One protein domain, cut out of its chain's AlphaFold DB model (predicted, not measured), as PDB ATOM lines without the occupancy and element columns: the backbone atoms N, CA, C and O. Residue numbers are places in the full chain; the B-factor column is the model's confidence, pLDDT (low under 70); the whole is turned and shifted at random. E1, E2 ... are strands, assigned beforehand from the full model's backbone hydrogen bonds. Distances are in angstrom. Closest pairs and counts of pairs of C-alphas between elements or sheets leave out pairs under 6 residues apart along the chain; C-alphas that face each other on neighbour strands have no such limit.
ATOM      1  N   LEU A 311     -41.998 -36.465  -9.247       95.62
ATOM      2  CA  LEU A 311     -40.744 -36.280  -8.526       95.62
ATOM      3  C   LEU A 311     -39.745 -37.364  -8.911       95.62
ATOM      4  O   LEU A 311     -40.125 -38.536  -8.962       95.62
ATOM      5  N   ARG A 312     -38.486 -36.973  -9.122       96.25
ATOM      6  CA  ARG A 312     -37.330 -37.868  -9.294       96.25
ATOM      7  C   ARG A 312     -36.073 -37.237  -8.703       96.25
ATOM      8  O   ARG A 312     -35.920 -36.011  -8.773       96.25
ATOM      9  N   GLY A 313     -35.197 -38.056  -8.128       94.50
ATOM     10  CA  GLY A 313     -33.904 -37.632  -7.588       94.50
ATOM     11  C   GLY A 313     -33.972 -36.714  -6.356       94.50
ATOM     12  O   GLY A 313     -34.823 -36.878  -5.476       94.50
ATOM     13  N   TYR A 314     -33.047 -35.747  -6.291       93.31
ATOM     14  CA  TYR A 314     -32.814 -34.865  -5.135       93.31
ATOM     15  C   TYR A 314     -33.416 -33.470  -5.325       93.31
ATOM     16  O   TYR A 314     -33.098 -32.778  -6.291       93.31
ATOM     17  N   TYR A 315     -34.231 -32.993  -4.385       92.00
ATOM     18  CA  TYR A 315     -34.860 -31.667  -4.489       92.00
ATOM     19  C   TYR A 315     -35.261 -31.119  -3.118       92.00
ATOM     20  O   TYR A 315     -35.171 -31.801  -2.103       92.00
ATOM     21  N   VAL A 316     -35.673 -29.854  -3.072       94.25
ATOM     22  CA  VAL A 316     -36.174 -29.209  -1.853       94.25
ATOM     23  C   VAL A 316     -37.662 -28.921  -2.030       94.25
ATOM     24  O   VAL A 316     -38.027 -28.184  -2.944       94.25
ATOM     25  N   LEU A 317     -38.510 -29.477  -1.161       94.94
ATOM     26  CA  LEU A 317     -39.955 -29.219  -1.151       94.94
ATOM     27  C   LEU A 317     -40.366 -28.306  -0.012       94.94
ATOM     28  O   LEU A 317     -39.786 -28.358   1.068       94.94
ATOM     29  N   ASN A 318     -41.434 -27.545  -0.238       95.12
ATOM     30  CA  ASN A 318     -42.196 -26.915   0.834       95.12
ATOM     31  C   ASN A 318     -43.094 -27.962   1.504       95.12
ATOM     32  O   ASN A 318     -43.712 -28.775   0.817       95.12
ATOM     33  N   ALA A 319     -43.161 -27.925   2.832       95.38
ATOM     34  CA  ALA A 319     -44.047 -28.776   3.610       95.38
ATOM     35  C   ALA A 319     -45.389 -28.065   3.841       95.38
ATOM     36  O   ALA A 319     -45.421 -26.911   4.280       95.38
ATOM     37  N   ASP A 320     -46.492 -28.758   3.575       94.62
ATOM     38  CA  ASP A 320     -47.844 -28.224   3.725       94.62
ATOM     39  C   ASP A 320     -48.301 -28.400   5.175       94.62
ATOM     40  O   ASP A 320     -48.363 -29.519   5.683       94.62
ATOM     41  N   TRP A 321     -48.615 -27.302   5.861       95.75
ATOM     42  CA  TRP A 321     -49.109 -27.355   7.239       95.75
ATOM     43  C   TRP A 321     -50.448 -28.103   7.318       95.75
ATOM     44  O   TRP A 321     -51.347 -27.847   6.521       95.75
ATOM     45  N   GLN A 322     -50.577 -29.008   8.289       95.56
ATOM     46  CA  GLN A 322     -51.783 -29.810   8.520       95.56
ATOM     47  C   GLN A 322     -52.466 -29.433   9.834       95.56
ATOM     48  O   GLN A 322     -53.661 -29.151   9.871       95.56
ATOM     49  N   SER A 323     -51.712 -29.456  10.935       95.88
ATOM     50  CA  SER A 323     -52.263 -29.231  12.269       95.88
ATOM     51  C   SER A 323     -51.192 -28.810  13.274       95.88
ATOM     52  O   SER A 323     -49.989 -28.790  13.000       95.88
ATOM     53  N   THR A 324     -51.634 -28.432  14.469       94.50
ATOM     54  CA  THR A 324     -50.769 -28.120  15.607       94.50
ATOM     55  C   THR A 324     -51.283 -28.852  16.838       94.50
ATOM     56  O   THR A 324     -52.417 -28.626  17.258       94.50
ATOM     57  N   GLU A 325     -50.431 -29.674  17.435       92.25
ATOM     58  CA  GLU A 325     -50.598 -30.167  18.796       92.25
ATOM     59  C   GLU A 325     -50.101 -29.090  19.765       92.25
ATOM     60  O   GLU A 325     -48.978 -28.578  19.654       92.25
ATOM     61  N   ARG A 326     -50.972 -28.700  20.697       89.69
ATOM     62  CA  ARG A 326     -50.637 -27.717  21.730       89.69
ATOM     63  C   ARG A 326     -49.615 -28.316  22.704       89.69
ATOM     64  O   ARG A 326     -49.643 -29.527  22.915       89.69
ATOM     65  N   ASN A 430     -45.909 -29.246  15.437       95.00
ATOM     66  CA  ASN A 430     -46.607 -28.870  14.217       95.00
ATOM     67  C   ASN A 430     -46.477 -30.022  13.227       95.00
ATOM     68  O   ASN A 430     -45.376 -30.532  13.005       95.00
ATOM     69  N   HIS A 431     -47.601 -30.424  12.649       97.00
ATOM     70  CA  HIS A 431     -47.654 -31.494  11.667       97.00
ATOM     71  C   HIS A 431     -47.703 -30.880  10.281       97.00
ATOM     72  O   HIS A 431     -48.548 -30.028   9.995       97.00
ATOM     73  N   TYR A 432     -46.811 -31.349   9.425       96.94
ATOM     74  CA  TYR A 432     -46.729 -30.985   8.027       96.94
ATOM     75  C   TYR A 432     -46.798 -32.240   7.160       96.94
ATOM     76  O   TYR A 432     -46.506 -33.348   7.614       96.94
ATOM     77  N   LEU A 433     -47.170 -32.046   5.902       96.19
ATOM     78  CA  LEU A 433     -47.175 -33.070   4.872       96.19
ATOM     79  C   LEU A 433     -46.239 -32.645   3.742       96.19
ATOM     80  O   LEU A 433     -46.373 -31.555   3.190       96.19
ATOM     81  N   LEU A 434     -45.296 -33.510   3.391       96.19
ATOM     82  CA  LEU A 434     -44.489 -33.376   2.185       96.19
ATOM     83  C   LEU A 434     -45.189 -34.141   1.051       96.19
ATOM     84  O   LEU A 434     -45.307 -35.366   1.139       96.19
ATOM     85  N   PRO A 435     -45.684 -33.462   0.000       95.12
ATOM     86  CA  PRO A 435     -46.400 -34.136  -1.074       95.12
ATOM     87  C   PRO A 435     -45.451 -35.015  -1.900       95.12
ATOM     88  O   PRO A 435     -44.315 -34.630  -2.170       95.12
ATOM     89  N   GLY A 436     -45.937 -36.180  -2.340       92.25
ATOM     90  CA  GLY A 436     -45.192 -37.075  -3.236       92.25
ATOM     91  C   GLY A 436     -44.452 -38.248  -2.586       92.25
ATOM     92  O   GLY A 436     -43.649 -38.899  -3.256       92.25
ATOM     93  N   ALA A 437     -44.735 -38.527  -1.311       93.06
ATOM     94  CA  ALA A 437     -44.321 -39.759  -0.647       93.06
ATOM     95  C   ALA A 437     -44.862 -41.009  -1.391       93.06
ATOM     96  O   ALA A 437     -45.881 -40.907  -2.086       93.06
ATOM     97  N   PRO A 438     -44.217 -42.188  -1.272       95.69
ATOM     98  CA  PRO A 438     -43.091 -42.499  -0.387       95.69
ATOM     99  C   PRO A 438     -41.756 -41.913  -0.868       95.69
ATOM    100  O   PRO A 438     -41.520 -41.790  -2.073       95.69
ATOM    101  N   PHE A 439     -40.875 -41.577   0.072       96.06
ATOM    102  CA  PHE A 439     -39.514 -41.093  -0.174       96.06
ATOM    103  C   PHE A 439     -38.480 -42.146   0.215       96.06
ATOM    104  O   PHE A 439     -38.716 -42.950   1.114       96.06
ATOM    105  N   GLN A 440     -37.324 -42.113  -0.443       96.75
ATOM    106  CA  GLN A 440     -36.169 -42.909  -0.040       96.75
ATOM    107  C   GLN A 440     -35.512 -42.317   1.210       96.75
ATOM    108  O   GLN A 440     -35.129 -43.069   2.098       96.75
ATOM    109  N   ASP A 441     -35.408 -40.984   1.291       96.81
ATOM    110  CA  ASP A 441     -34.841 -40.298   2.455       96.81
ATOM    111  C   ASP A 441     -35.301 -38.828   2.575       96.81
ATOM    112  O   ASP A 441     -35.690 -38.181   1.596       96.81
ATOM    113  N   ILE A 442     -35.219 -38.280   3.792       96.50
ATOM    114  CA  ILE A 442     -35.373 -36.858   4.119       96.50
ATOM    115  C   ILE A 442     -34.095 -36.408   4.836       96.50
ATOM    116  O   ILE A 442     -33.960 -36.482   6.053       96.50
ATOM    117  N   THR A 443     -33.146 -35.905   4.050       95.88
ATOM    118  CA  THR A 443     -31.768 -35.630   4.503       95.88
ATOM    119  C   THR A 443     -31.628 -34.377   5.377       95.88
ATOM    120  O   THR A 443     -30.655 -34.232   6.122       95.88
ATOM    121  N   ALA A 444     -32.553 -33.421   5.258       96.69
ATOM    122  CA  ALA A 444     -32.559 -32.199   6.057       96.69
ATOM    123  C   ALA A 444     -33.936 -31.533   6.060       96.69
ATOM    124  O   ALA A 444     -34.658 -31.575   5.064       96.69
ATOM    125  N   VAL A 445     -34.255 -30.825   7.141       96.81
ATOM    126  CA  VAL A 445     -35.434 -29.958   7.245       96.81
ATOM    127  C   VAL A 445     -34.972 -28.550   7.593       96.81
ATOM    128  O   VAL A 445     -34.030 -28.365   8.360       96.81
ATOM    129  N   TYR A 446     -35.622 -27.557   7.002       96.00
ATOM    130  CA  TYR A 446     -35.315 -26.145   7.149       96.00
ATOM    131  C   TYR A 446     -36.540 -25.392   7.663       96.00
ATOM    132  O   TYR A 446     -37.650 -25.628   7.188       96.00
ATOM    133  N   ALA A 447     -36.333 -24.460   8.586       94.19
ATOM    134  CA  ALA A 447     -37.322 -23.495   9.056       94.19
ATOM    135  C   ALA A 447     -36.826 -22.092   8.697       94.19
ATOM    136  O   ALA A 447     -35.736 -21.709   9.110       94.19
ATOM    137  N   ASP A 448     -37.579 -21.354   7.878       91.50
ATOM    138  CA  ASP A 448     -37.206 -20.005   7.415       91.50
ATOM    139  C   ASP A 448     -35.777 -19.906   6.818       91.50
ATOM    140  O   ASP A 448     -35.126 -18.867   6.853       91.50
ATOM    141  N   GLY A 449     -35.291 -21.006   6.223       92.00
ATOM    142  CA  GLY A 449     -33.970 -21.100   5.585       92.00
ATOM    143  C   GLY A 449     -32.862 -21.697   6.455       92.00
ATOM    144  O   GLY A 449     -31.843 -22.113   5.907       92.00
ATOM    145  N   GLU A 450     -33.071 -21.835   7.761       94.50
ATOM    146  CA  GLU A 450     -32.106 -22.450   8.674       94.50
ATOM    147  C   GLU A 450     -32.398 -23.937   8.858       94.50
ATOM    148  O   GLU A 450     -33.553 -24.334   8.999       94.50
ATOM    149  N   ARG A 451     -31.355 -24.775   8.848       95.75
ATOM    150  CA  ARG A 451     -31.497 -26.212   9.107       95.75
ATOM    151  C   ARG A 451     -31.928 -26.431  10.558       95.75
ATOM    152  O   ARG A 451     -31.358 -25.830  11.462       95.75
ATOM    153  N   ILE A 452     -32.892 -27.323  10.765       94.94
ATOM    154  CA  ILE A 452     -33.348 -27.749  12.087       94.94
ATOM    155  C   ILE A 452     -33.100 -29.244  12.280       94.94
ATOM    156  O   ILE A 452     -33.231 -30.026  11.340       94.94
ATOM    157  N   ASP A 453     -32.797 -29.634  13.515       94.56
ATOM    158  CA  ASP A 453     -32.535 -31.037  13.873       94.56
ATOM    159  C   ASP A 453     -33.664 -31.652  14.724       94.56
ATOM    160  O   ASP A 453     -33.675 -32.850  14.986       94.56
ATOM    161  N   ARG A 454     -34.649 -30.846  15.150       92.25
ATOM    162  CA  ARG A 454     -35.756 -31.270  16.028       92.25
ATOM    163  C   ARG A 454     -37.019 -31.612  15.240       92.25
ATOM    164  O   ARG A 454     -38.020 -30.892  15.297       92.25
ATOM    165  N   TYR A 455     -36.960 -32.701  14.488       95.25
ATOM    166  CA  TYR A 455     -38.105 -33.211  13.743       95.25
ATOM    167  C   TYR A 455     -38.132 -34.738  13.726       95.25
ATOM    168  O   TYR A 455     -37.104 -35.394  13.868       95.25
ATOM    169  N   THR A 456     -39.318 -35.300  13.516       96.69
ATOM    170  CA  THR A 456     -39.486 -36.692  13.095       96.69
ATOM    171  C   THR A 456     -40.175 -36.711  11.744       96.69
ATOM    172  O   THR A 456     -41.021 -35.860  11.458       96.69
ATOM    173  N   ALA A 457     -39.795 -37.652  10.889       97.12
ATOM    174  CA  ALA A 457     -40.371 -37.781   9.563       97.12
ATOM    175  C   ALA A 457     -40.717 -39.239   9.272       97.12
ATOM    176  O   ALA A 457     -39.952 -40.145   9.595       97.12
ATOM    177  N   ASP A 458     -41.872 -39.445   8.660       97.75
ATOM    178  CA  ASP A 458     -42.300 -40.722   8.115       97.75
ATOM    179  C   ASP A 458     -42.095 -40.685   6.599       97.75
ATOM    180  O   ASP A 458     -42.776 -39.949   5.882       97.75
ATOM    181  N   LEU A 459     -41.131 -41.468   6.116       97.00
ATOM    182  CA  LEU A 459     -40.760 -41.519   4.703       97.00
ATOM    183  C   LEU A 459     -41.877 -42.101   3.827       97.00
ATOM    184  O   LEU A 459     -42.002 -41.708   2.668       97.00
ATOM    185  N   ALA A 460     -42.704 -43.003   4.364       96.44
ATOM    186  CA  ALA A 460     -43.755 -43.671   3.603       96.44
ATOM    187  C   ALA A 460     -44.942 -42.740   3.343       96.44
ATOM    188  O   ALA A 460     -45.501 -42.733   2.246       96.44
ATOM    189  N   THR A 461     -45.311 -41.936   4.341       95.62
ATOM    190  CA  THR A 461     -46.461 -41.023   4.253       95.62
ATOM    191  C   THR A 461     -46.076 -39.580   3.935       95.62
ATOM    192  O   THR A 461     -46.936 -38.783   3.566       95.62
ATOM    193  N   GLY A 462     -44.798 -39.218   4.081       96.31
ATOM    194  CA  GLY A 462     -44.322 -37.839   3.973       96.31
ATOM    195  C   GLY A 462     -44.733 -36.962   5.157       96.31
ATOM    196  O   GLY A 462     -44.611 -35.736   5.083       96.31
ATOM    197  N   LYS A 463     -45.249 -37.553   6.241       97.31
ATOM    198  CA  LYS A 463     -45.636 -36.817   7.444       97.31
ATOM    199  C   LYS A 463     -44.389 -36.329   8.170       97.31
ATOM    200  O   LYS A 463     -43.497 -37.108   8.491       97.31
ATOM    201  N   LEU A 464     -44.363 -35.040   8.477       97.31
ATOM    202  CA  LEU A 464     -43.278 -34.375   9.180       97.31
ATOM    203  C   LEU A 464     -43.822 -33.761  10.473       97.31
ATOM    204  O   LEU A 464     -44.801 -33.017  10.445       97.31
ATOM    205  N   VAL A 465     -43.203 -34.065  11.612       96.81
ATOM    206  CA  VAL A 465     -43.561 -33.499  12.918       96.81
ATOM    207  C   VAL A 465     -42.396 -32.666  13.420       96.81
ATOM    208  O   VAL A 465     -41.306 -33.184  13.646       96.81
ATOM    209  N   ILE A 466     -42.625 -31.368  13.587       95.12
ATOM    210  CA  ILE A 466     -41.591 -30.410  13.990       95.12
ATOM    211  C   ILE A 466     -41.923 -29.865  15.370       95.12
ATOM    212  O   ILE A 466     -43.033 -29.379  15.605       95.12
ATOM    213  N   GLN A 467     -40.944 -29.920  16.269       92.81
ATOM    214  CA  GLN A 467     -41.047 -29.341  17.603       92.81
ATOM    215  C   GLN A 467     -40.761 -27.834  17.558       92.81
ATOM    216  O   GLN A 467     -39.759 -27.401  16.988       92.81
ATOM    217  N   GLY A 468     -41.625 -27.030  18.185       87.19
ATOM    218  CA  GLY A 468     -41.444 -25.584  18.337       87.19
ATOM    219  C   GLY A 468     -42.542 -24.728  17.687       87.19
ATOM    220  O   GLY A 468     -43.680 -25.178  17.521       87.19
ATOM    221  N   PRO A 469     -42.266 -23.451  17.368       83.81
ATOM    222  CA  PRO A 469     -43.253 -22.553  16.772       83.81
ATOM    223  C   PRO A 469     -43.580 -22.950  15.326       83.81
ATOM    224  O   PRO A 469     -42.705 -23.393  14.586       83.81
ATOM    225  N   GLY A 470     -44.835 -22.750  14.911       80.94
ATOM    226  CA  GLY A 470     -45.245 -22.984  13.525       80.94
ATOM    227  C   GLY A 470     -44.595 -21.965  12.590       80.94
ATOM    228  O   GLY A 470     -44.836 -20.766  12.732       80.94
ATOM    229  N   ARG A 471     -43.764 -22.439  11.658       87.50
ATOM    230  CA  ARG A 471     -43.059 -21.628  10.654       87.50
ATOM    231  C   ARG A 471     -43.304 -22.179   9.250       87.50
ATOM    232  O   ARG A 471     -43.990 -23.192   9.078       87.50
ATOM    233  N   SER A 472     -42.757 -21.500   8.246       92.19
ATOM    234  CA  SER A 472     -42.635 -22.078   6.910       92.19
ATOM    235  C   SER A 472     -41.510 -23.114   6.927       92.19
ATOM    236  O   SER A 472     -40.398 -22.823   7.379       92.19
ATOM    237  N   HIS A 473     -41.795 -24.334   6.470       94.38
ATOM    238  CA  HIS A 473     -40.805 -25.406   6.464       94.38
ATOM    239  C   HIS A 473     -40.552 -25.944   5.070       94.38
ATOM    240  O   HIS A 473     -41.454 -26.051   4.237       94.38
ATOM    241  N   ARG A 474     -39.289 -26.296   4.840       96.62
ATOM    242  CA  ARG A 474     -38.822 -26.966   3.631       96.62
ATOM    243  C   ARG A 474     -38.050 -28.217   4.000       96.62
ATOM    244  O   ARG A 474     -37.381 -28.223   5.024       96.62
ATOM    245  N   ALA A 475     -38.085 -29.245   3.167       96.62
ATOM    246  CA  ALA A 475     -37.310 -30.462   3.376       96.62
ATOM    247  C   ALA A 475     -36.455 -30.777   2.151       96.62
ATOM    248  O   ALA A 475     -36.919 -30.636   1.018       96.62
ATOM    249  N   ARG A 476     -35.204 -31.192   2.379       96.06
ATOM    250  CA  ARG A 476     -34.329 -31.750   1.349       96.06
ATOM    251  C   ARG A 476     -34.613 -33.239   1.193       96.06
ATOM    252  O   ARG A 476     -34.281 -34.060   2.045       96.06
ATOM    253  N   ILE A 477     -35.219 -33.491   0.053       95.62
ATOM    254  CA  ILE A 477     -35.710 -34.712  -0.545       95.62
ATOM    255  C   ILE A 477     -34.718 -35.727  -1.103       95.62
ATOM    256  O   ILE A 477     -33.869 -35.282  -1.876       95.62
ATOM    257  N   VAL A 478     -34.887 -37.034  -0.899       95.31
ATOM    258  CA  VAL A 478     -34.454 -38.051  -1.877       95.31
ATOM    259  C   VAL A 478     -35.671 -38.881  -2.273       95.31
ATOM    260  O   VAL A 478     -36.212 -39.620  -1.449       95.31
ATOM    261  N   LYS A 479     -36.165 -38.726  -3.510       94.94
ATOM    262  CA  LYS A 479     -37.332 -39.505  -3.963       94.94
ATOM    263  C   LYS A 479     -36.964 -40.948  -4.280       94.94
ATOM    264  O   LYS A 479     -37.701 -41.848  -3.885       94.94
TER     265      LYS A 479
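What this domain is: This is residues 311 to 326 and 430 to 479 of the 560 residues of an uncharacterized protein of Desulfobacca acetoxidans (strain ATCC 700848 / DSM 11109 / ASRB2) (UniProt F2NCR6). Picture a small sandwich, two four-stranded sheets face to face with their strands crossed at 51 degrees, and the chain passing between them at four links. E1 bends over into E2 and E5 into E6, each from the first sheet to the second. The printed part has 66 residues, no named helix and eight strands, E1 to E8 along the chain; the sheets, E1 - E8 - E4 - E5 and E2 - E3 - E7 - E6, are all antiparallel. This all-strand domain is compact, radius of gyration of the C-alphas 10.8 A, and elongated, spanning 34 by 22 by 16 A.

How they stand to each other: Start at E1, residues 314 to 318, antiparallel to E8, residues 473 to 478, where N 317 and O 475 are 2.9 A apart. Beside E8 look for E4, residues 441 to 447, with N 446 and O 474 at 2.7 A. E4 forms a hairpin with E5, residues 450 to 452; N 447 and O 450 are 2.8 A apart. E1 runs on at 59 degrees into E2, residues 320 to 325, whose neighbour is E3, residues 430 to 433, with N 431 and O 323 at 2.9 A. Next comes E7, residues 463 to 467, with N 432 and O 464 at 2.8 A, in a hairpin with E6, residues 455 to 457, where N 465 and O 456 are 2.8 A apart. Between the sheets, the closest C-alphas of E4 and E6, Ile 442 and Ala 457, are 7.4 A apart.

Where its parts are: Find C-alpha 314 at (-32.814, -34.865, -5.135), where E1 begins. E2 spans 15.4 A, E4 18.2 A and E8 16.4 A, ending at C-alpha 478, (-34.454, -38.051, -1.877).

The domain as a whole: The C-alphas farthest apart, Arg 312 and Arg 326, are 35.3 A apart. Residues 327 to 429 are not printed; C-alphas 326 and 430 are 8.6 A apart across the cut. No link printed whole is long, and no printed residue has pLDDT under 70.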